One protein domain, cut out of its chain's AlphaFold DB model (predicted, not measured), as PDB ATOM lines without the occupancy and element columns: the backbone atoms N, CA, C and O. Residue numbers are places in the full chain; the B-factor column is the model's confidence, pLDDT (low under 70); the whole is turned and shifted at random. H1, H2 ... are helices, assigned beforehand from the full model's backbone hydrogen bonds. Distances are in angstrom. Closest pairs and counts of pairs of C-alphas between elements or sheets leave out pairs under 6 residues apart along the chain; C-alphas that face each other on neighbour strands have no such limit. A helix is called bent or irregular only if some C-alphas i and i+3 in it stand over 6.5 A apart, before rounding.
ATOM      1  N   LYS A  41     171.674 203.806 188.684       86.75
ATOM      2  CA  LYS A  41     171.581 202.469 188.089       86.75
ATOM      3  C   LYS A  41     171.060 202.512 186.652       86.75
ATOM      4  O   LYS A  41     171.622 201.843 185.791       86.75
ATOM      5  N   ALA A  42     170.012 203.289 186.381       92.81
ATOM      6  CA  ALA A  42     169.479 203.435 185.026       92.81
ATOM      7  C   ALA A  42     170.510 204.070 184.077       92.81
ATOM      8  O   ALA A  42     170.733 203.565 182.979       92.81
ATOM      9  N   PHE A  43     171.192 205.128 184.525       86.69
ATOM     10  CA  PHE A  43     172.259 205.777 183.768       86.69
ATOM     11  C   PHE A  43     173.442 204.836 183.507       86.69
ATOM     12  O   PHE A  43     173.960 204.796 182.390       86.69
ATOM     13  N   ASP A  44     173.846 204.045 184.503       81.62
ATOM     14  CA  ASP A  44     174.892 203.034 184.343       81.62
ATOM     15  C   ASP A  44     174.510 202.010 183.268       81.62
ATOM     16  O   ASP A  44     175.268 201.796 182.325       81.62
ATOM     17  N   GLN A  45     173.299 201.455 183.341       92.25
ATOM     18  CA  GLN A  45     172.813 200.454 182.388       92.25
ATOM     19  C   GLN A  45     172.668 200.993 180.961       92.25
ATOM     20  O   GLN A  45     172.967 200.279 180.006       92.25
ATOM     21  N   GLN A  46     172.206 202.235 180.810       93.50
ATOM     22  CA  GLN A  46     171.943 202.832 179.503       93.50
ATOM     23  C   GLN A  46     173.210 203.378 178.832       93.50
ATOM     24  O   GLN A  46     173.345 203.272 177.614       93.50
ATOM     25  N   SER A  47     174.128 203.957 179.610       86.12
ATOM     26  CA  SER A  47     175.240 204.750 179.073       86.12
ATOM     27  C   SER A  47     176.606 204.140 179.378       86.12
ATOM     28  O   SER A  47     177.430 203.990 178.481       86.12
ATOM     29  N   ILE A  48     176.870 203.775 180.635       83.94
ATOM     30  CA  ILE A  48     178.221 203.401 181.079       83.94
ATOM     31  C   ILE A  48     178.546 201.942 180.754       83.94
ATOM     32  O   ILE A  48     179.614 201.656 180.209       83.94
ATOM     33  N   ALA A  49     177.637 201.014 181.052       89.31
ATOM     34  CA  ALA A  49     177.851 199.586 180.852       89.31
ATOM     35  C   ALA A  49     178.094 199.217 179.375       89.31
ATOM     36  O   ALA A  49     179.051 198.480 179.116       89.31
ATOM     37  N   PRO A  50     177.342 199.749 178.384       94.56
ATOM     38  CA  PRO A  50     177.638 199.497 176.976       94.56
ATOM     39  C   PRO A  50     179.027 199.997 176.565       94.56
ATOM     40  O   PRO A  50     179.755 199.274 175.890       94.56
ATOM     41  N   LEU A  51     179.436 201.192 177.013       90.94
ATOM     42  CA  LEU A  51     180.771 201.732 176.729       90.94
ATOM     43  C   LEU A  51     181.876 200.873 177.351       90.94
ATOM     44  O   LEU A  51     182.878 200.596 176.697       90.94
ATOM     45  N   ALA A  52     181.682 200.397 178.581       89.06
ATOM     46  CA  ALA A  52     182.635 199.511 179.240       89.06
ATOM     47  C   ALA A  52     182.763 198.154 178.519       89.06
ATOM     48  O   ALA A  52     183.863 197.614 178.408       89.06
ATOM     49  N   LEU A  53     181.668 197.615 177.976       95.19
ATOM     50  CA  LEU A  53     181.703 196.406 177.144       95.19
ATOM     51  C   LEU A  53     182.430 196.648 175.815       95.19
ATOM     52  O   LEU A  53     183.283 195.847 175.440       95.19
ATOM     53  N   ARG A  54     182.166 197.773 175.140       95.44
ATOM     54  CA  ARG A  54     182.897 198.159 173.921       95.44
ATOM     55  C   ARG A  54     184.384 198.363 174.175       95.44
ATOM     56  O   ARG A  54     185.198 197.958 173.354       95.44
ATOM     57  N   HIS A  55     184.746 198.932 175.322       94.44
ATOM     58  CA  HIS A  55     186.141 199.051 175.738       94.44
ATOM     59  C   HIS A  55     186.802 197.680 175.884       94.44
ATOM     60  O   HIS A  55     187.903 197.483 175.384       94.44
ATOM     61  N   VAL A  56     186.122 196.711 176.506       95.81
ATOM     62  CA  VAL A  56     186.604 195.321 176.603       95.81
ATOM     63  C   VAL A  56     186.802 194.697 175.219       95.81
ATOM     64  O   VAL A  56     187.826 194.055 174.991       95.81
ATOM     65  N   GLU A  57     185.863 194.889 174.290       97.00
ATOM     66  CA  GLU A  57     185.990 194.409 172.905       97.00
ATOM     67  C   GLU A  57     187.191 195.043 172.192       97.00
ATOM     68  O   GLU A  57     188.006 194.335 171.602       97.00
ATOM     69  N   TRP A  58     187.336 196.366 172.291       96.69
ATOM     70  CA  TRP A  58     188.444 197.110 171.695       96.69
ATOM     71  C   TRP A  58     189.800 196.697 172.275       96.69
ATOM     72  O   TRP A  58     190.726 196.418 171.516       96.69
ATOM     73  N   PHE A  59     189.907 196.571 173.598       95.38
ATOM     74  CA  PHE A  59     191.144 196.187 174.285       95.38
ATOM     75  C   PHE A  59     191.600 194.763 173.927       95.38
ATOM     76  O   PHE A  59     192.784 194.448 174.003       95.38
ATOM     77  N   LYS A  60     190.666 193.893 173.521       95.12
ATOM     78  CA  LYS A  60     190.948 192.535 173.025       95.12
ATOM     79  C   LYS A  60     191.116 192.457 171.505       95.12
ATOM     80  O   LYS A  60     191.394 191.377 170.988       95.12
ATOM     81  N   SER A  61     190.874 193.547 170.780       97.31
ATOM     82  CA  SER A  61     190.897 193.532 169.320       97.31
ATOM     83  C   SER A  61     192.314 193.313 168.790       97.31
ATOM     84  O   SER A  61     193.277 193.837 169.349       97.31
ATOM     85  N   ALA A  62     192.427 192.591 167.671       96.81
ATOM     86  CA  ALA A  62     193.710 192.361 167.010       96.81
ATOM     87  C   ALA A  62     194.401 193.685 166.661       96.81
ATOM     88  O   ALA A  62     195.572 193.860 166.955       96.81
ATOM     89  N   THR A  63     193.659 194.672 166.148       96.62
ATOM     90  CA  THR A  63     194.209 195.998 165.830       96.62
ATOM     91  C   THR A  63     194.885 196.657 167.033       96.62
ATOM     92  O   THR A  63     195.959 197.233 166.887       96.62
ATOM     93  N   PHE A  64     194.283 196.564 168.223       96.12
ATOM     94  CA  PHE A  64     194.877 197.103 169.444       96.12
ATOM     95  C   PHE A  64     196.107 196.299 169.879       96.12
ATOM     96  O   PHE A  64     197.162 196.880 170.125       96.12
ATOM     97  N   THR A  65     196.003 194.970 169.952       96.81
ATOM     98  CA  THR A  65     197.115 194.131 170.423       96.81
ATOM     99  C   THR A  65     198.305 194.155 169.469       96.81
ATOM    100  O   THR A  65     199.443 194.257 169.919       96.81
ATOM    101  N   ASP A  66     198.050 194.138 168.161       97.00
ATOM    102  CA  ASP A  66     199.073 194.140 167.116       97.00
ATOM    103  C   ASP A  66     199.811 195.488 167.088       97.00
ATOM    104  O   ASP A  66     201.028 195.527 166.901       97.00
ATOM    105  N   TYR A  67     199.119 196.604 167.366       95.44
ATOM    106  CA  TYR A  67     199.778 197.904 167.526       95.44
ATOM    107  C   TYR A  67     200.868 197.845 168.605       95.44
ATOM    108  O   TYR A  67     202.003 198.255 168.363       95.44
ATOM    109  N   PHE A  68     200.552 197.297 169.776       95.81
ATOM    110  CA  PHE A  68     201.515 197.191 170.871       95.81
ATOM    111  C   PHE A  68     202.600 196.140 170.629       95.81
ATOM    112  O   PHE A  68     203.732 196.337 171.066       95.81
ATOM    113  N   GLU A  69     202.283 195.051 169.933       94.12
ATOM    114  CA  GLU A  69     203.253 194.003 169.614       94.12
ATOM    115  C   GLU A  69     204.335 194.481 168.635       94.12
ATOM    116  O   GLU A  69     205.508 194.151 168.823       94.12
ATOM    117  N   PHE A  70     203.968 195.269 167.618       94.31
ATOM    118  CA  PHE A  70     204.874 195.601 166.510       94.31
ATOM    119  C   PHE A  70     205.508 197.000 166.572       94.31
ATOM    120  O   PHE A  70     206.488 197.233 165.868       94.31
ATOM    121  N   ASN A  71     205.004 197.933 167.393       93.56
ATOM    122  CA  ASN A  71     205.510 199.322 167.424       93.56
ATOM    123  C   ASN A  71     206.467 199.636 168.585       93.56
ATOM    124  O   ASN A  71     206.984 200.750 168.667       93.56
ATOM    125  N   TYR A  72     206.710 198.687 169.491       93.19
ATOM    126  CA  TYR A  72     207.557 198.903 170.663       93.19
ATOM    127  C   TYR A  72     208.618 197.814 170.776       93.19
ATOM    128  O   TYR A  72     208.292 196.644 170.968       93.19
ATOM    129  N   ASP A  73     209.887 198.216 170.717       93.00
ATOM    130  CA  ASP A  73     211.020 197.305 170.873       93.00
ATOM    131  C   ASP A  73     211.067 196.732 172.305       93.00
ATOM    132  O   ASP A  73     211.223 197.496 173.268       93.00
ATOM    133  N   PRO A  74     210.938 195.402 172.477       93.06
ATOM    134  CA  PRO A  74     210.916 194.769 173.786       93.06
ATOM    135  C   PRO A  74     212.310 194.543 174.397       93.06
ATOM    136  O   PRO A  74     212.409 193.893 175.439       93.06
ATOM    137  N   SER A  75     213.373 195.019 173.750       91.38
ATOM    138  CA  SER A  75     214.746 195.020 174.271       91.38
ATOM    139  C   SER A  75     215.210 196.422 174.683       91.38
ATOM    140  O   SER A  75     216.316 196.584 175.192       91.38
ATOM    141  N   ASN A  76     214.380 197.449 174.458       87.69
ATOM    142  CA  ASN A  76     214.701 198.837 174.761       87.69
ATOM    143  C   ASN A  76     213.859 199.357 175.935       87.69
ATOM    144  O   ASN A  76     212.632 199.471 175.861       87.69
ATOM    145  N   ALA A  77     214.534 199.721 177.025       83.44
ATOM    146  CA  ALA A  77     213.905 200.181 178.258       83.44
ATOM    147  C   ALA A  77     213.099 201.486 178.085       83.44
ATOM    148  O   ALA A  77     212.012 201.626 178.651       83.44
ATOM    149  N   LEU A  78     213.582 202.431 177.266       82.12
ATOM    150  CA  LEU A  78     212.893 203.699 176.990       82.12
ATOM    151  C   LEU A  78     211.604 203.467 176.188       82.12
ATOM    152  O   LEU A  78     210.561 204.046 176.508       82.12
ATOM    153  N   CYS A  79     211.643 202.562 175.205       86.50
ATOM    154  CA  CYS A  79     210.442 202.106 174.499       86.50
ATOM    155  C   CYS A  79     209.454 201.436 175.462       86.50
ATOM    156  O   CYS A  79     208.252 201.681 175.377       86.50
ATOM    157  N   GLY A  80     209.953 200.660 176.428       87.19
ATOM    158  CA  GLY A  80     209.161 200.044 177.492       87.19
ATOM    159  C   GLY A  80     208.418 201.034 178.396       87.19
ATOM    160  O   GLY A  80     207.260 200.811 178.768       87.19
ATOM    161  N   VAL A  81     209.048 202.165 178.721       82.38
ATOM    162  CA  VAL A  81     208.410 203.260 179.471       82.38
ATOM    163  C   VAL A  81     207.294 203.899 178.647       82.38
ATOM    164  O   VAL A  81     206.184 204.082 179.154       82.38
ATOM    165  N   ALA A  82     207.548 204.190 177.368       83.31
ATOM    166  CA  ALA A  82     206.530 204.722 176.464       83.31
ATOM    167  C   ALA A  82     205.342 203.754 176.323       83.31
ATOM    168  O   ALA A  82     204.201 204.173 176.514       83.31
ATOM    169  N   TYR A  83     205.613 202.465 176.097       90.06
ATOM    170  CA  TYR A  83     204.619 201.390 176.053       90.06
ATOM    171  C   TYR A  83     203.697 201.449 177.272       90.06
ATOM    172  O   TYR A  83     202.482 201.602 177.157       90.06
ATOM    173  N   THR A  84     204.292 201.411 178.461       87.31
ATOM    174  CA  THR A  84     203.561 201.344 179.730       87.31
ATOM    175  C   THR A  84     202.732 202.596 179.977       87.31
ATOM    176  O   THR A  84     201.607 202.505 180.470       87.31
ATOM    177  N   ASN A  85     203.231 203.768 179.589       79.25
ATOM    178  CA  ASN A  85     202.497 205.025 179.710       79.25
ATOM    179  C   ASN A  85     201.269 205.085 178.792       79.25
ATOM    180  O   ASN A  85     200.213 205.574 179.213       79.25
ATOM    181  N   VAL A  86     201.382 204.584 177.558       84.44
ATOM    182  CA  VAL A  86     200.239 204.509 176.638       84.44
ATOM    183  C   VAL A  86     199.215 203.511 177.174       84.44
ATOM    184  O   VAL A  86     198.057 203.888 177.342       84.44
ATOM    185  N   VAL A  87     199.639 202.306 177.577       88.81
ATOM    186  CA  VAL A  87     198.743 201.314 178.201       88.81
ATOM    187  C   VAL A  87     198.040 201.896 179.424       88.81
ATOM    188  O   VAL A  87     196.823 201.810 179.525       88.81
ATOM    189  N   THR A  88     198.770 202.563 180.321       80.62
ATOM    190  CA  THR A  88     198.198 203.209 181.518       80.62
ATOM    191  C   THR A  88     197.091 204.201 181.156       80.62
ATOM    192  O   THR A  88     196.067 204.263 181.837       80.62
ATOM    193  N   SER A  89     197.269 204.945 180.064       77.31
ATOM    194  CA  SER A  89     196.270 205.899 179.569       77.31
ATOM    195  C   SER A  89     195.032 205.189 179.012       77.31
ATOM    196  O   SER A  89     193.919 205.649 179.243       77.31
ATOM    197  N   CYS A  90     195.203 204.031 178.366       82.19
ATOM    198  CA  CYS A  90     194.099 203.185 177.905       82.19
ATOM    199  C   CYS A  90     193.291 202.555 179.053       82.19
ATOM    200  O   CYS A  90     192.166 202.119 178.832       82.19
ATOM    201  N   LEU A  91     193.840 202.478 180.269       78.12
ATOM    202  CA  LEU A  91     193.121 201.941 181.429       78.12
ATOM    203  C   LEU A  91     192.301 203.013 182.151       78.12
ATOM    204  O   LEU A  91     191.252 202.694 182.711       78.12
ATOM    205  N   ALA A  92     192.783 204.258 182.184       67.38
ATOM    206  CA  ALA A  92     192.233 205.339 183.001       67.38
ATOM    207  C   ALA A  92     190.700 205.472 182.878       67.38
ATOM    208  O   ALA A  92     190.160 205.618 181.786       67.38
ATOM    209  N   GLY A  93     189.998 205.426 184.016       63.91
ATOM    210  CA  GLY A  93     188.540 205.587 184.085       63.91
ATOM    211  C   GLY A  93     187.729 204.318 183.798       63.91
ATOM    212  O   GLY A  93     186.500 204.382 183.759       63.91
ATOM    213  N   THR A  94     188.385 203.168 183.608       76.31
ATOM    214  CA  THR A  94     187.713 201.882 183.334       76.31
ATOM    215  C   THR A  94     187.885 200.850 184.452       76.31
ATOM    216  O   THR A  94     187.223 199.814 184.447       76.31
ATOM    217  N   GLN A  95     188.762 201.111 185.425       66.94
ATOM    218  CA  GLN A  95     189.156 200.167 186.479       66.94
ATOM    219  C   GLN A  95     188.009 199.741 187.395       66.94
ATOM    220  O   GLN A  95     188.001 198.619 187.911       66.94
ATOM    221  N   ASP A  96     187.085 200.665 187.638       63.56
ATOM    222  CA  ASP A  96     185.921 200.513 188.503       63.56
ATOM    223  C   ASP A  96     184.772 199.775 187.796       63.56
ATOM    224  O   ASP A  96     183.843 199.300 188.450       63.56
ATOM    225  N   LYS A  97     184.844 199.618 186.466       82.00
ATOM    226  CA  LYS A  97     183.824 198.922 185.675       82.00
ATOM    227  C   LYS A  97     184.027 197.418 185.772       82.00
ATOM    228  O   LYS A  97     185.087 196.891 185.435       82.00
ATOM    229  N   ALA A  98     182.994 196.700 186.207       83.25
ATOM    230  CA  ALA A  98     183.098 195.278 186.538       83.25
ATOM    231  C   ALA A  98     183.614 194.404 185.377       83.25
ATOM    232  O   ALA A  98     184.439 193.518 185.607       83.25
ATOM    233  N   CYS A  99     183.177 194.657 184.137       89.19
ATOM    234  CA  CYS A  99     183.614 193.904 182.955       89.19
ATOM    235  C   CYS A  99     185.087 194.162 182.603       89.19
ATOM    236  O   CYS A  99     185.832 193.205 182.394       89.19
ATOM    237  N   CYS A 100     185.528 195.422 182.618       87.25
ATOM    238  CA  CYS A 100     186.926 195.793 182.394       87.25
ATOM    239  C   CYS A 100     187.819 195.219 183.494       87.25
ATOM    240  O   CYS A 100     188.829 194.582 183.221       87.25
ATOM    241  N   ASN A 101     187.398 195.348 184.752       84.88
ATOM    242  CA  ASN A 101     188.123 194.800 185.889       84.88
ATOM    243  C   ASN A 101     188.263 193.269 185.802       84.88
ATOM    244  O   ASN A 101     189.327 192.730 186.104       84.88
ATOM    245  N   LYS A 102     187.216 192.562 185.352       90.88
ATOM    246  CA  LYS A 102     187.271 191.115 185.093       90.88
ATOM    247  C   LYS A 102     188.306 190.778 184.016       90.88
ATOM    248  O   LYS A 102     189.122 189.894 184.257       90.88
ATOM    249  N   LEU A 103     188.305 191.504 182.892       94.44
ATOM    250  CA  LEU A 103     189.309 191.349 181.835       94.44
ATOM    251  C   LEU A 103     190.726 191.583 182.375       94.44
ATOM    252  O   LEU A 103     191.620 190.784 182.127       94.44
ATOM    253  N   TYR A 104     190.942 192.649 183.144       93.31
ATOM    254  CA  TYR A 104     192.267 192.975 183.671       93.31
ATOM    255  C   TYR A 104     192.786 191.909 184.633       93.31
ATOM    256  O   TYR A 104     193.957 191.552 184.577       93.31
ATOM    257  N   VAL A 105     191.917 191.353 185.482       89.00
ATOM    258  CA  VAL A 105     192.284 190.213 186.334       89.00
ATOM    259  C   VAL A 105     192.684 189.006 185.488       89.00
ATOM    260  O   VAL A 105     193.684 188.376 185.799       89.00
ATOM    261  N   GLU A 106     191.936 188.692 184.429       91.94
ATOM    262  CA  GLU A 106     192.251 187.583 183.519       91.94
ATOM    263  C   GLU A 106     193.615 187.778 182.841       91.94
ATOM    264  O   GLU A 106     194.476 186.902 182.924       91.94
ATOM    265  N   LEU A 107     193.853 188.957 182.265       93.25
ATOM    266  CA  LEU A 107     195.107 189.303 181.598       93.25
ATOM    267  C   LEU A 107     196.308 189.267 182.556       93.25
ATOM    268  O   LEU A 107     197.350 188.714 182.210       93.25
ATOM    269  N   LEU A 108     196.164 189.775 183.785       90.44
ATOM    270  CA  LEU A 108     197.243 189.759 184.785       90.44
ATOM    271  C   LEU A 108     197.627 188.351 185.267       90.44
ATOM    272  O   LEU A 108     198.695 188.171 185.849       90.44
ATOM    273  N   GLN A 109     196.762 187.359 185.055       87.94
ATOM    274  CA  GLN A 109     197.025 185.956 185.386       87.94
ATOM    275  C   GLN A 109     197.568 185.150 184.190       87.94
ATOM    276  O   GLN A 109     197.762 183.941 184.314       87.94
ATOM    277  N   GLY A 110     197.795 185.804 183.047       89.94
ATOM    278  CA  GLY A 110     198.259 185.181 181.812       89.94
ATOM    279  C   GLY A 110     199.758 184.863 181.771       89.94
ATOM    280  O   GLY A 110     200.428 184.677 182.790       89.94
ATOM    281  N   ASN A 111     200.281 184.768 180.550       91.31
ATOM    282  CA  ASN A 111     201.685 184.480 180.261       91.31
ATOM    283  C   ASN A 111     202.442 185.778 179.929       91.31
ATOM    284  O   ASN A 111     202.013 186.522 179.051       91.31
ATOM    285  N   PHE A 112     203.569 186.044 180.594       91.75
ATOM    286  CA  PHE A 112     204.390 187.239 180.350       91.75
ATOM    287  C   PHE A 112     205.079 187.236 178.979       91.75
ATOM    288  O   PHE A 112     205.428 188.301 178.460       91.75
ATOM    289  N   GLN A 113     205.287 186.061 178.382       93.88
ATOM    290  CA  GLN A 113     205.835 185.925 177.030       93.88
ATOM    291  C   GLN A 113     204.792 186.176 175.933       93.88
ATOM    292  O   GLN A 113     205.173 186.404 174.787       93.88
ATOM    293  N   ASP A 114     203.495 186.190 176.263       95.44
ATOM    294  CA  ASP A 114     202.460 186.577 175.307       95.44
ATOM    295  C   ASP A 114     202.535 188.086 175.039       95.44
ATOM    296  O   ASP A 114     202.133 188.913 175.862       95.44
ATOM    297  N   ARG A 115     203.061 188.452 173.867       94.44
ATOM    298  CA  ARG A 115     203.216 189.851 173.449       94.44
ATOM    299  C   ARG A 115     201.881 190.551 173.205       94.44
ATOM    300  O   ARG A 115     201.825 191.775 173.324       94.44
ATOM    301  N   LYS A 116     200.806 189.799 172.947       94.94
ATOM    302  CA  LYS A 116     199.449 190.342 172.797       94.94
ATOM    303  C   LYS A 116     198.764 190.586 174.134       94.94
ATOM    304  O   LYS A 116     197.767 191.306 174.187       94.94
ATOM    305  N   ASN A 117     199.309 190.071 175.236       95.81
ATOM    306  CA  ASN A 117     198.850 190.416 176.574       95.81
ATOM    307  C   ASN A 117     199.391 191.790 176.997       95.81
ATOM    308  O   ASN A 117     200.272 191.918 177.850       95.81
ATOM    309  N   VAL A 118     198.832 192.832 176.378       95.81
ATOM    310  CA  VAL A 118     199.311 194.216 176.485       95.81
ATOM    311  C   VAL A 118     199.389 194.700 177.932       95.81
ATOM    312  O   VAL A 118     200.354 195.344 178.343       95.81
ATOM    313  N   LEU A 119     198.386 194.339 178.736       94.31
ATOM    314  CA  LEU A 119     198.347 194.684 180.151       94.31
ATOM    315  C   LEU A 119     199.515 194.039 180.904       94.31
ATOM    316  O   LEU A 119     200.291 194.722 181.565       94.31
ATOM    317  N   LEU A 120     199.684 192.722 180.785       92.81
ATOM    318  CA  LEU A 120     200.730 192.023 181.522       92.81
ATOM    319  C   LEU A 120     202.130 192.470 181.088       92.81
ATOM    320  O   LEU A 120     202.985 192.699 181.941       92.81
ATOM    321  N   ARG A 121     202.348 192.702 179.789       94.19
ATOM    322  CA  ARG A 121     203.611 193.240 179.260       94.19
ATOM    323  C   ARG A 121     203.941 194.623 179.822       94.19
ATOM    324  O   ARG A 121     205.097 194.874 180.158       94.19
ATOM    325  N   ALA A 122     202.952 195.499 180.017       91.94
ATOM    326  CA  ALA A 122     203.173 196.819 180.617       91.94
ATOM    327  C   ALA A 122     203.711 196.742 182.059       91.94
ATOM    328  O   ALA A 122     204.493 197.591 182.479       91.94
ATOM    329  N   SER A 123     203.366 195.690 182.810       88.12
ATOM    330  CA  SER A 123     203.843 195.514 184.191       88.12
ATOM    331  C   SER A 123     205.358 195.311 184.320       88.12
ATOM    332  O   SER A 123     205.923 195.549 185.386       88.12
ATOM    333  N   ILE A 124     206.008 194.919 183.223       88.94
ATOM    334  CA  ILE A 124     207.449 194.661 183.120       88.94
ATOM    335  C   ILE A 124     208.100 195.522 182.031       88.94
ATOM    336  O   ILE A 124     209.119 195.137 181.460       88.94
ATOM    337  N   LEU A 125     207.489 196.666 181.699       88.81
ATOM    338  CA  LEU A 125     207.982 197.606 180.683       88.81
ATOM    339  C   LEU A 125     208.252 196.944 179.325       88.81
ATOM    340  O   LEU A 125     209.216 197.274 178.639       88.81
ATOM    341  N   ASN A 126     207.411 195.980 178.953       93.19
ATOM    342  CA  ASN A 126     207.514 195.204 177.721       93.19
ATOM    343  C   ASN A 126     208.877 194.502 177.519       93.19
ATOM    344  O   ASN A 126     209.219 194.173 176.388       93.19
ATOM    345  N   GLN A 127     209.653 194.240 178.577       92.62
ATOM    346  CA  GLN A 127     210.991 193.653 178.440       92.62
ATOM    347  C   GLN A 127     210.932 192.133 178.233       92.62
ATOM    348  O   GLN A 127     210.488 191.394 179.113       92.62
ATOM    349  N   SER A 128     211.401 191.635 177.083       94.69
ATOM    350  CA  SER A 128     211.356 190.191 176.781       94.69
ATOM    351  C   SER A 128     212.229 189.355 177.717       94.69
ATOM    352  O   SER A 128     211.768 188.312 178.169       94.69
ATOM    353  N   ALA A 129     213.421 189.837 178.080       92.19
ATOM    354  CA  ALA A 129     214.303 189.133 179.014       92.19
ATOM    355  C   ALA A 129     213.658 188.967 180.405       92.19
ATOM    356  O   ALA A 129     213.706 187.896 181.005       92.19
ATOM    357  N   VAL A 130     212.975 190.009 180.897       90.44
ATOM    358  CA  VAL A 130     212.246 189.958 182.177       90.44
ATOM    359  C   VAL A 130     211.056 189.000 182.086       90.44
ATOM    360  O   VAL A 130     210.813 188.227 183.010       90.44
ATOM    361  N   ALA A 131     210.327 189.013 180.964       92.69
ATOM    362  CA  ALA A 131     209.211 188.099 180.733       92.69
ATOM    363  C   ALA A 131     209.634 186.628 180.748       92.69
ATOM    364  O   ALA A 131     208.978 185.800 181.378       92.69
ATOM    365  N   GLU A 132     210.723 186.308 180.052       93.06
ATOM    366  CA  GLU A 132     211.288 184.966 180.006       93.06
ATOM    367  C   GLU A 132     211.725 184.515 181.399       93.06
ATOM    368  O   GLU A 132     211.258 183.481 181.877       93.06
ATOM    369  N   SER A 133     212.481 185.361 182.104       89.56
ATOM    370  CA  SER A 133     212.950 185.090 183.462       89.56
ATOM    371  C   SER A 133     211.802 184.832 184.452       89.56
ATOM    372  O   SER A 133     211.881 183.898 185.255       89.56
ATOM    373  N   ILE A 134     210.694 185.586 184.368       87.81
ATOM    374  CA  ILE A 134     209.480 185.331 185.169       87.81
ATOM    375  C   ILE A 134     208.882 183.967 184.846       87.81
ATOM    376  O   ILE A 134     208.561 183.202 185.757       87.81
ATOM    377  N   GLU A 135     208.685 183.664 183.566       90.00
ATOM    378  CA  GLU A 135     208.027 182.428 183.150       90.00
ATOM    379  C   GLU A 135     208.850 181.197 183.529       90.00
ATOM    380  O   GLU A 135     208.298 180.239 184.075       90.00
ATOM    381  N   GLU A 136     210.163 181.232 183.327       87.88
ATOM    382  CA  GLU A 136     211.078 180.166 183.740       87.88
ATOM    383  C   GLU A 136     211.104 179.997 185.259       87.88
ATOM    384  O   GLU A 136     210.875 178.895 185.767       87.88
ATOM    385  N   SER A 137     211.260 181.098 185.997       83.38
ATOM    386  CA  SER A 137     211.241 181.085 187.462       83.38
ATOM    387  C   SER A 137     209.912 180.574 188.014       83.38
ATOM    388  O   SER A 137     209.880 179.901 189.042       83.38
ATOM    389  N   SER A 138     208.797 180.849 187.331       81.69
ATOM    390  CA  SER A 138     207.467 180.397 187.749       81.69
ATOM    391  C   SER A 138     207.249 178.892 187.594       81.69
ATOM    392  O   SER A 138     206.438 178.330 188.329       81.69
ATOM    393  N   LYS A 139     207.978 178.231 186.683       79.38
ATOM    394  CA  LYS A 139     207.953 176.765 186.529       79.38
ATOM    395  C   LYS A 139     208.684 176.068 187.676       79.38
ATOM    396  O   LYS A 139     208.316 174.959 188.047       79.38
ATOM    397  N   ILE A 140     209.713 176.721 188.217       69.81
ATOM    398  CA  ILE A 140     210.579 176.182 189.272       69.81
ATOM    399  C   ILE A 140     210.009 176.497 190.665       69.81
ATOM    400  O   ILE A 140     210.070 175.663 191.566       69.81
ATOM    401  N   ALA A 141     209.420 177.682 190.849       60.22
ATOM    402  CA  ALA A 141     208.872 178.125 192.125       60.22
ATOM    403  C   ALA A 141     207.516 177.458 192.433       60.22
ATOM    404  O   ALA A 141     206.449 177.964 192.071       60.22
ATOM    405  N   LEU A 142     207.553 176.334 193.158       58.97
ATOM    406  CA  LEU A 142     206.356 175.645 193.667       58.97
ATOM    407  C   LEU A 142     205.698 176.408 194.834       58.97
ATOM    408  O   LEU A 142     204.507 176.236 195.095       58.97
ATOM    409  N   ASP A 143     206.461 177.269 195.511       63.28
ATOM    410  CA  ASP A 143     206.015 178.195 196.558       63.28
ATOM    411  C   ASP A 143     206.682 179.570 196.361       63.28
ATOM    412  O   ASP A 143     207.809 179.676 195.875       63.28
ATOM    413  N   SER A 144     206.026 180.629 196.834       62.41
ATOM    414  CA  SER A 144     206.530 182.006 196.931       62.41
ATOM    415  C   SER A 144     207.915 182.128 197.579       62.41
ATOM    416  O   SER A 144     208.626 183.100 197.346       62.41
ATOM    417  N   ARG A 145     208.306 181.137 198.386       61.97
ATOM    418  CA  ARG A 145     209.594 181.055 199.092       61.97
ATOM    419  C   ARG A 145     210.752 180.543 198.241       61.97
ATOM    420  O   ARG A 145     211.880 180.561 198.722       61.97
ATOM    421  N   GLN A 146     210.459 180.016 197.057       67.75
ATOM    422  CA  GLN A 146     211.424 179.442 196.115       67.75
ATOM    423  C   GLN A 146     211.648 180.359 194.906       67.75
ATOM    424  O   GLN A 146     212.275 179.955 193.934       67.75
ATOM    425  N   ILE A 147     211.105 181.580 194.944       72.75
ATOM    426  CA  ILE A 147     211.290 182.570 193.886       72.75
ATOM    427  C   ILE A 147     212.770 183.001 193.873       72.75
ATOM    428  O   ILE A 147     213.249 183.490 194.899       72.75
ATOM    429  N   PRO A 148     213.497 182.850 192.749       75.62
ATOM    430  CA  PRO A 148     214.916 183.187 192.652       75.62
ATOM    431  C   PRO A 148     215.111 184.701 192.458       75.62
ATOM    432  O   PRO A 148     215.450 185.172 191.373       75.62
ATOM    433  N   TRP A 149     214.867 185.476 193.518       77.06
ATOM    434  CA  TRP A 149     214.883 186.941 193.473       77.06
ATOM    435  C   TRP A 149     216.202 187.537 192.981       77.06
ATOM    436  O   TRP A 149     216.168 188.531 192.267       77.06
ATOM    437  N   ASP A 150     217.339 186.924 193.313       70.12
ATOM    438  CA  ASP A 150     218.663 187.411 192.903       70.12
ATOM    439  C   ASP A 150     218.796 187.441 191.380       70.12
ATOM    440  O   ASP A 150     219.019 188.498 190.794       70.12
ATOM    441  N   SER A 151     218.547 186.297 190.739       76.88
ATOM    442  CA  SER A 151     218.589 186.166 189.282       76.88
ATOM    443  C   SER A 151     217.543 187.055 188.605       76.88
ATOM    444  O   SER A 151     217.849 187.747 187.634       76.88
ATOM    445  N   LEU A 152     216.326 187.108 189.157       80.06
ATOM    446  CA  LEU A 152     215.257 187.970 188.653       80.06
ATOM    447  C   LEU A 152     215.672 189.451 188.683       80.06
ATOM    448  O   LEU A 152     215.518 190.158 187.685       80.06
ATOM    449  N   PHE A 153     216.228 189.932 189.797       78.94
ATOM    450  CA  PHE A 153     216.646 191.327 189.932       78.94
ATOM    451  C   PHE A 153     217.874 191.677 189.106       78.94
ATOM    452  O   PHE A 153     217.944 192.807 188.630       78.94
ATOM    453  N   GLU A 154     218.806 190.750 188.892       80.44
ATOM    454  CA  GLU A 154     219.917 190.958 187.958       80.44
ATOM    455  C   GLU A 154     219.407 191.178 186.532       80.44
ATOM    456  O   GLU A 154     219.759 192.184 185.910       80.44
ATOM    457  N   VAL A 155     218.503 190.315 186.049       84.62
ATOM    458  CA  VAL A 155     217.886 190.450 184.715       84.62
ATOM    459  C   VAL A 155     217.132 191.772 184.593       84.62
ATOM    460  O   VAL A 155     217.277 192.487 183.602       84.62
ATOM    461  N   TYR A 156     216.354 192.140 185.609       82.25
ATOM    462  CA  TYR A 156     215.636 193.411 185.604       82.25
ATOM    463  C   TYR A 156     216.571 194.613 185.678       82.25
ATOM    464  O   TYR A 156     216.363 195.577 184.951       82.25
ATOM    465  N   LYS A 157     217.613 194.580 186.511       81.31
ATOM    466  CA  LYS A 157     218.574 195.681 186.613       81.31
ATOM    467  C   LYS A 157     219.293 195.894 185.284       81.31
ATOM    468  O   LYS A 157     219.386 197.040 184.858       81.31
ATOM    469  N   ALA A 158     219.710 194.819 184.617       83.81
ATOM    470  CA  ALA A 158     220.306 194.879 183.285       83.81
ATOM    471  C   ALA A 158     219.324 195.444 182.244       83.81
ATOM    472  O   ALA A 158     219.658 196.373 181.514       83.81
ATOM    473  N   ALA A 159     218.072 194.970 182.231       82.06
ATOM    474  CA  ALA A 159     217.037 195.466 181.316       82.06
ATOM    475  C   ALA A 159     216.658 196.942 181.554       82.06
ATOM    476  O   ALA A 159     216.043 197.574 180.701       82.06
ATOM    477  N   MET A 160     217.003 197.490 182.718       75.88
ATOM    478  CA  MET A 160     216.596 198.816 183.182       75.88
ATOM    479  C   MET A 160     217.765 199.781 183.374       75.88
ATOM    480  O   MET A 160     217.549 200.906 183.828       75.88
ATOM    481  N   GLU A 161     218.986 199.357 183.052       78.12
ATOM    482  CA  GLU A 161     220.224 200.085 183.343       78.12
ATOM    483  C   GLU A 161     220.237 201.486 182.716       78.12
ATOM    484  O   GLU A 161     220.707 202.442 183.328       78.12
ATOM    485  N   ALA A 162     219.615 201.629 181.544       71.44
ATOM    486  CA  ALA A 162     219.507 202.887 180.809       71.44
ATOM    487  C   ALA A 162     218.448 203.873 181.356       71.44
ATOM    488  O   ALA A 162     218.302 204.964 180.806       71.44
ATOM    489  N   LEU A 163     217.675 203.511 182.390       71.25
ATOM    490  CA  LEU A 163     216.576 204.337 182.903       71.25
ATOM    491  C   LEU A 163     216.938 205.078 184.191       71.25
ATOM    492  O   LEU A 163     217.336 204.482 185.197       71.25
ATOM    493  N   ASP A 164     216.673 206.383 184.184       68.69
ATOM    494  CA  ASP A 164     216.717 207.213 185.382       68.69
ATOM    495  C   ASP A 164     215.578 206.870 186.366       68.69
ATOM    496  O   ASP A 164     214.612 206.157 186.058       68.69
ATOM    497  N   ASP A 165     215.691 207.362 187.599       62.75
ATOM    498  CA  ASP A 165     214.721 207.053 188.653       62.75
ATOM    499  C   ASP A 165     213.340 207.679 188.417       62.75
ATOM    500  O   ASP A 165     212.345 207.187 188.954       62.75
ATOM    501  N   ASN A 166     213.233 208.707 187.568       59.03
ATOM    502  CA  ASN A 166     211.947 209.331 187.265       59.03
ATOM    503  C   ASN A 166     211.187 208.607 186.142       59.03
ATOM    504  O   ASN A 166     209.969 208.461 186.228       59.03
ATOM    505  N   SER A 167     211.881 208.049 185.146       60.09
ATOM    506  CA  SER A 167     211.293 207.168 184.122       60.09
ATOM    507  C   SER A 167     210.695 205.906 184.748       60.09
ATOM    508  O   SER A 167     209.667 205.392 184.305       60.09
ATOM    509  N   LYS A 168     211.276 205.460 185.867       60.88
ATOM    510  CA  LYS A 168     210.758 204.373 186.706       60.88
ATOM    511  C   LYS A 168     209.439 204.726 187.418       60.88
ATOM    512  O   LYS A 168     208.707 203.804 187.778       60.88
ATOM    513  N   ASN A 169     209.079 206.006 187.585       60.47
ATOM    514  CA  ASN A 169     207.811 206.417 188.213       60.47
ATOM    515  C   ASN A 169     206.576 206.155 187.331       60.47
ATOM    516  O   ASN A 169     205.472 206.051 187.867       60.47
ATOM    517  N   GLY A 170     206.731 205.952 186.014       61.41
ATOM    518  CA  GLY A 170     205.630 205.532 185.130       61.41
ATOM    519  C   GLY A 170     204.984 204.207 185.563       61.41
ATOM    520  O   GLY A 170     203.762 204.057 185.513       61.41
ATOM    521  N   LEU A 171     205.782 203.288 186.123       68.62
ATOM    522  CA  LEU A 171     205.284 202.039 186.711       68.62
ATOM    523  C   LEU A 171     204.403 202.263 187.946       68.62
ATOM    524  O   LEU A 171     203.520 201.449 188.201       68.62
ATOM    525  N   ALA A 172     204.607 203.352 188.697       63.62
ATOM    526  CA  ALA A 172     203.801 203.669 189.877       63.62
ATOM    527  C   ALA A 172     202.364 204.072 189.501       63.62
ATOM    528  O   ALA A 172     201.405 203.661 190.153       63.62
ATOM    529  N   LEU A 173     202.203 204.835 188.415       65.44
ATOM    530  CA  LEU A 173     200.882 205.155 187.870       65.44
ATOM    531  C   LEU A 173     200.214 203.905 187.303       65.44
ATOM    532  O   LEU A 173     199.043 203.662 187.582       65.44
ATOM    533  N   TYR A 174     200.966 203.086 186.568       76.56
ATOM    534  CA  TYR A 174     200.466 201.823 186.040       76.56
ATOM    535  C   TYR A 174     199.927 200.903 187.150       76.56
ATOM    536  O   TYR A 174     198.762 200.506 187.103       76.56
ATOM    537  N   ILE A 175     200.725 200.622 188.192       71.88
ATOM    538  CA  ILE A 175     200.310 199.750 189.306       71.88
ATOM    539  C   ILE A 175     199.112 200.317 190.073       71.88
ATOM    540  O   ILE A 175     198.255 199.556 190.519       71.88
ATOM    541  N   ALA A 176     198.994 201.643 190.167       64.56
ATOM    542  CA  ALA A 176     197.813 202.281 190.733       64.56
ATOM    543  C   ALA A 176     196.559 202.039 189.880       64.56
ATOM    544  O   ALA A 176     195.507 201.695 190.423       64.56
ATOM    545  N   GLN A 177     196.674 202.131 188.551       70.56
ATOM    546  CA  GLN A 177     195.571 201.825 187.636       70.56
ATOM    547  C   GLN A 177     195.194 200.336 187.632       70.56
ATOM    548  O   GLN A 177     194.052 199.999 187.346       70.56
ATOM    549  N   ILE A 178     196.094 199.418 187.981       78.12
ATOM    550  CA  ILE A 178     195.754 197.987 188.109       78.12
ATOM    551  C   ILE A 178     195.560 197.534 189.563       78.12
ATOM    552  O   ILE A 178     195.419 196.339 189.823       78.12
ATOM    553  N   SER A 179     195.499 198.469 190.513       67.69
ATOM    554  CA  SER A 179     195.433 198.186 191.952       67.69
ATOM    555  C   SER A 179     194.249 197.299 192.341       67.69
ATOM    556  O   SER A 179     194.429 196.318 193.057       67.69
ATOM    557  N   GLY A 180     193.050 197.586 191.826       68.88
ATOM    558  CA  GLY A 180     191.850 196.778 192.057       68.88
ATOM    559  C   GLY A 180     191.988 195.334 191.547       68.88
ATOM    560  O   GLY A 180     191.798 194.394 192.327       68.88
ATOM    561  N   PRO A 181     192.336 195.120 190.262       79.88
ATOM    562  CA  PRO A 181     192.639 193.792 189.730       79.88
ATOM    563  C   PRO A 181     193.715 193.029 190.520       79.88
ATOM    564  O   PRO A 181     193.501 191.873 190.894       79.88
ATOM    565  N   VAL A 182     194.834 193.682 190.846       78.12
ATOM    566  CA  VAL A 182     195.922 193.101 191.651       78.12
ATOM    567  C   VAL A 182     195.436 192.734 193.051       78.12
ATOM    568  O   VAL A 182     195.699 191.623 193.511       78.12
ATOM    569  N   ALA A 183     194.671 193.606 193.713       70.12
ATOM    570  CA  ALA A 183     194.085 193.336 195.022       70.12
ATOM    571  C   ALA A 183     193.200 192.082 194.991       70.12
ATOM    572  O   ALA A 183     193.258 191.252 195.897       70.12
ATOM    573  N   ARG A 184     192.422 191.879 193.919       75.88
ATOM    574  CA  ARG A 184     191.608 190.665 193.766       75.88
ATOM    575  C   ARG A 184     192.462 189.407 193.606       75.88
ATOM    576  O   ARG A 184     192.103 188.367 194.157       75.88
ATOM    577  N   ILE A 185     193.572 189.480 192.871       78.81
ATOM    578  CA  ILE A 185     194.518 188.359 192.738       78.81
ATOM    579  C   ILE A 185     195.148 188.046 194.099       78.81
ATOM    580  O   ILE A 185     195.127 186.896 194.529       78.81
ATOM    581  N   LEU A 186     195.621 189.066 194.815       72.62
ATOM    582  CA  LEU A 186     196.200 188.931 196.151       72.62
ATOM    583  C   LEU A 186     195.196 188.417 197.190       72.62
ATOM    584  O   LEU A 186     195.565 187.622 198.047       72.62
ATOM    585  N   GLY A 187     193.913 188.768 197.080       68.69
ATOM    586  CA  GLY A 187     192.859 188.183 197.911       68.69
ATOM    587  C   GLY A 187     192.820 186.655 197.814       68.69
ATOM    588  O   GLY A 187     192.717 185.983 198.837       68.69
ATOM    589  N   LYS A 188     193.017 186.094 196.610       73.81
ATOM    590  CA  LYS A 188     193.109 184.636 196.399       73.81
ATOM    591  C   LYS A 188     194.358 184.023 197.054       73.81
ATOM    592  O   LYS A 188     194.313 182.866 197.467       73.81
ATOM    593  N   VAL A 189     195.450 184.788 197.152       69.88
ATOM    594  CA  VAL A 189     196.701 184.382 197.825       69.88
ATOM    595  C   VAL A 189     196.499 184.263 199.327       69.88
ATOM    596  O   VAL A 189     196.901 183.268 199.932       69.88
ATOM    597  N   VAL A 190     195.834 185.262 199.912       63.28
ATOM    598  CA  VAL A 190     195.455 185.256 201.329       63.28
ATOM    599  C   VAL A 190     194.528 184.075 201.630       63.28
ATOM    600  O   VAL A 190     194.706 183.411 202.649       63.28
ATOM    601  N   ASP A 191     193.630 183.737 200.698       68.19
ATOM    602  CA  ASP A 191     192.755 182.556 200.773       68.19
ATOM    603  C   ASP A 191     193.500 181.213 200.583       68.19
ATOM    604  O   ASP A 191     192.894 180.146 200.666       68.19
ATOM    605  N   GLY A 192     194.811 181.233 200.309       64.56
ATOM    606  CA  GLY A 192     195.647 180.038 200.182       64.56
ATOM    607  C   GLY A 192     195.535 179.289 198.850       64.56
ATOM    608  O   GLY A 192     196.061 178.181 198.743       64.56
ATOM    609  N   ARG A 193     194.892 179.869 197.829       68.81
ATOM    610  CA  ARG A 193     194.771 179.250 196.496       68.81
ATOM    611  C   ARG A 193     196.106 179.320 195.756       68.81
ATOM    612  O   ARG A 193     196.649 180.413 195.725       68.81
ATOM    613  N   PRO A 194     196.618 178.242 195.134       66.25
ATOM    614  CA  PRO A 194     197.895 178.248 194.404       66.25
ATOM    615  C   PRO A 194     197.843 179.070 193.097       66.25
ATOM    616  O   PRO A 194     196.771 179.484 192.657       66.25
ATOM    617  N   GLY A 195     199.001 179.283 192.455       68.31
ATOM    618  CA  GLY A 195     199.086 179.853 191.096       68.31
ATOM    619  C   GLY A 195     199.275 181.373 191.014       68.31
ATOM    620  O   GLY A 195     198.878 181.997 190.036       68.31
ATOM    621  N   PHE A 196     199.866 181.986 192.039       73.94
ATOM    622  CA  PHE A 196     200.024 183.443 192.150       73.94
ATOM    623  C   PHE A 196     201.484 183.914 192.166       73.94
ATOM    624  O   PHE A 196     201.734 185.111 192.295       73.94
ATOM    625  N   HIS A 197     202.451 183.004 192.021       75.31
ATOM    626  CA  HIS A 197     203.883 183.325 192.058       75.31
ATOM    627  C   HIS A 197     204.259 184.392 191.030       75.31
ATOM    628  O   HIS A 197     204.978 185.324 191.360       75.31
ATOM    629  N   LYS A 198     203.668 184.333 189.832       83.31
ATOM    630  CA  LYS A 198     203.846 185.342 188.784       83.31
ATOM    631  C   LYS A 198     203.393 186.744 189.204       83.31
ATOM    632  O   LYS A 198     204.088 187.719 188.947       83.31
ATOM    633  N   ALA A 199     202.261 186.850 189.902       81.19
ATOM    634  CA  ALA A 199     201.776 188.129 190.416       81.19
ATOM    635  C   ALA A 199     202.686 188.672 191.530       81.19
ATOM    636  O   ALA A 199     202.900 189.878 191.607       81.19
ATOM    637  N   LEU A 200     203.259 187.796 192.363       77.31
ATOM    638  CA  LEU A 200     204.258 188.198 193.358       77.31
ATOM    639  C   LEU A 200     205.560 188.652 192.699       77.31
ATOM    640  O   LEU A 200     206.071 189.697 193.080       77.31
ATOM    641  N   MET A 201     206.053 187.924 191.690       81.94
ATOM    642  CA  MET A 201     207.222 188.303 190.887       81.94
ATOM    643  C   MET A 201     207.017 189.673 190.243       81.94
ATOM    644  O   MET A 201     207.839 190.561 190.431       81.94
ATOM    645  N   MET A 202     205.875 189.888 189.581       82.50
ATOM    646  CA  MET A 202     205.482 191.184 189.018       82.50
ATOM    647  C   MET A 202     205.500 192.296 190.068       82.50
ATOM    648  O   MET A 202     206.065 193.361 189.833       82.50
ATOM    649  N   LEU A 203     204.904 192.058 191.239       75.75
ATOM    650  CA  LEU A 203     204.911 193.035 192.325       75.75
ATOM    651  C   LEU A 203     206.317 193.305 192.845       75.75
ATOM    652  O   LEU A 203     206.606 194.458 193.141       75.75
ATOM    653  N   GLY A 204     207.180 192.292 192.909       73.00
ATOM    654  CA  GLY A 204     208.582 192.460 193.275       73.00
ATOM    655  C   GLY A 204     209.385 193.232 192.238       73.00
ATOM    656  O   GLY A 204     210.205 194.063 192.604       73.00
ATOM    657  N   PHE A 205     209.092 193.075 190.948       75.88
ATOM    658  CA  PHE A 205     209.672 193.926 189.905       75.88
ATOM    659  C   PHE A 205     209.188 195.366 189.995       75.88
ATOM    660  O   PHE A 205     209.979 196.300 189.866       75.88
ATOM    661  N   ILE A 206     207.895 195.566 190.247       71.69
ATOM    662  CA  ILE A 206     207.310 196.898 190.379       71.69
ATOM    663  C   ILE A 206     207.777 197.577 191.666       71.69
ATOM    664  O   ILE A 206     208.050 198.771 191.625       71.69
ATOM    665  N   SER A 207     207.927 196.876 192.784       66.31
ATOM    666  CA  SER A 207     208.476 197.460 194.012       66.31
ATOM    667  C   SER A 207     209.998 197.632 193.922       66.31
ATOM    668  O   SER A 207     210.535 198.647 194.360       66.31
ATOM    669  N   GLY A 208     210.688 196.699 193.271       67.31
ATOM    670  CA  GLY A 208     212.143 196.593 193.262       67.31
ATOM    671  C   GLY A 208     212.716 195.803 194.444       67.31
ATOM    672  O   GLY A 208     213.932 195.797 194.588       67.31
ATOM    673  N   ASP A 209     211.885 195.141 195.260       64.69
ATOM    674  CA  ASP A 209     212.353 194.213 196.302       64.69
ATOM    675  C   ASP A 209     211.510 192.935 196.360       64.69
ATOM    676  O   ASP A 209     210.387 192.864 195.857       64.69
TER     677      ASP A 209
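AT A GLANCE: This is residues 41 to 209 of the 518 residues of an uncharacterized protein of Massilia sp. GEM5 (UniProt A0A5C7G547). A cluster of helices is built round the short helix H5 in its middle: H3 and H4 pack on H5, H8 lies side by side with H3, and H9 crosses H4. The kinked helix H1 reaches out from H4 to one end of the longest axis, and the hairpin of H6 and H7, with H10 packed on H6, lies towards the other end. The printed part has 169 residues with ten named helices, H1 to H10 in order along the chain, and no named strand; the class is all helix. The whole is compact, with a radius of gyration of the C-alphas of 16.1 A, and spans 52 by 39 by 28 A.

HOW THE PARTS SIT: H1, residues 41 to 59, has a kink of 38 degrees near residue 48 and is only just irregular: C-alphas 46 and 49 are 6.9 A apart. With residues 52 to 56 alone it touches H4, residues 98 to 108, at a shallow tilt of 27 degrees, the same way; the closest C-alphas are those of Val 56 and Cys 100, 5.8 A apart. H2, residues 62 to 70, only just touches H5, residues 118 to 122, with 3 pairs of C-alphas within 8 A, the closest those of Thr 65 and Val 118 at 6.4 A. H3, residues 77 to 91, touches H5, with the closest C-alphas, of Thr 84 and Ala 122, 4.6 A apart. H4 touches H5 too, Leu 108 and Leu 120 having the closest C-alphas at 5.3 A. H4 and H5 are the hubs, touching three helices each. H6, residues 128 to 140, and H7, residues 149 to 159, form a helical hairpin at a shallow tilt of 12 degrees, opposite ways; H6 touches H7 with residues 129 to 134 alone, and the closest C-alphas, of Val 130 and Tyr 156, are 5.9 A apart. H8, residues 167 to 177, touches H3 at a shallow tilt of 24 degrees, the same way, with the closest C-alphas, of Thr 88 and Tyr 174, 5.2 A apart. H9, residues 179 to 190, touches H4 with residues 180 to 185 alone, at a steep tilt of 64 degrees; the closest C-alphas, of Val 105 and Pro 181, are 4.9 A apart. H10, residues 197 to 207, touches residues 134 to 138 of H6 alone at a steep tilt of 43 degrees, opposite ways, with the closest C-alphas, of Ser 138 and Lys 198, 6.2 A apart. Among the pairs that are apart are H1 and H7, and H2 and H10. Every O i to N i+4 pair is within hydrogen-bond range in H2, H3, H4, H5, H6, H7, H9 and H10; in H1 it is 12 of 15 and in H8 4 of 7.

IN THESE COORDINATES: H1 begins at C-alpha 41, (171.581, 202.469, 188.089), and measures 24.8 A from first to last C-alpha. H3 measures 21.1 A, H6 18.8 A, H8 17.0 A and H9 16.0 A. The five-residue H5 begins at C-alpha 118, (199.311, 194.216, 176.485). H10 ends at C-alpha 207, (208.476, 197.460, 194.012).

THE WHOLE: The two C-alphas farthest apart, those of Ala 42 in H1 and Asp 150 in H7, are 52.3 A apart. The printed part has no cut and no long link; the links H1 to H2, H5 to H6 and H8 to H9 are tight. The mean pLDDT of the printed part is 81.9, and 35 residues are under 70, among them residues 140 to 146, 164 to 173 and 189 to 195.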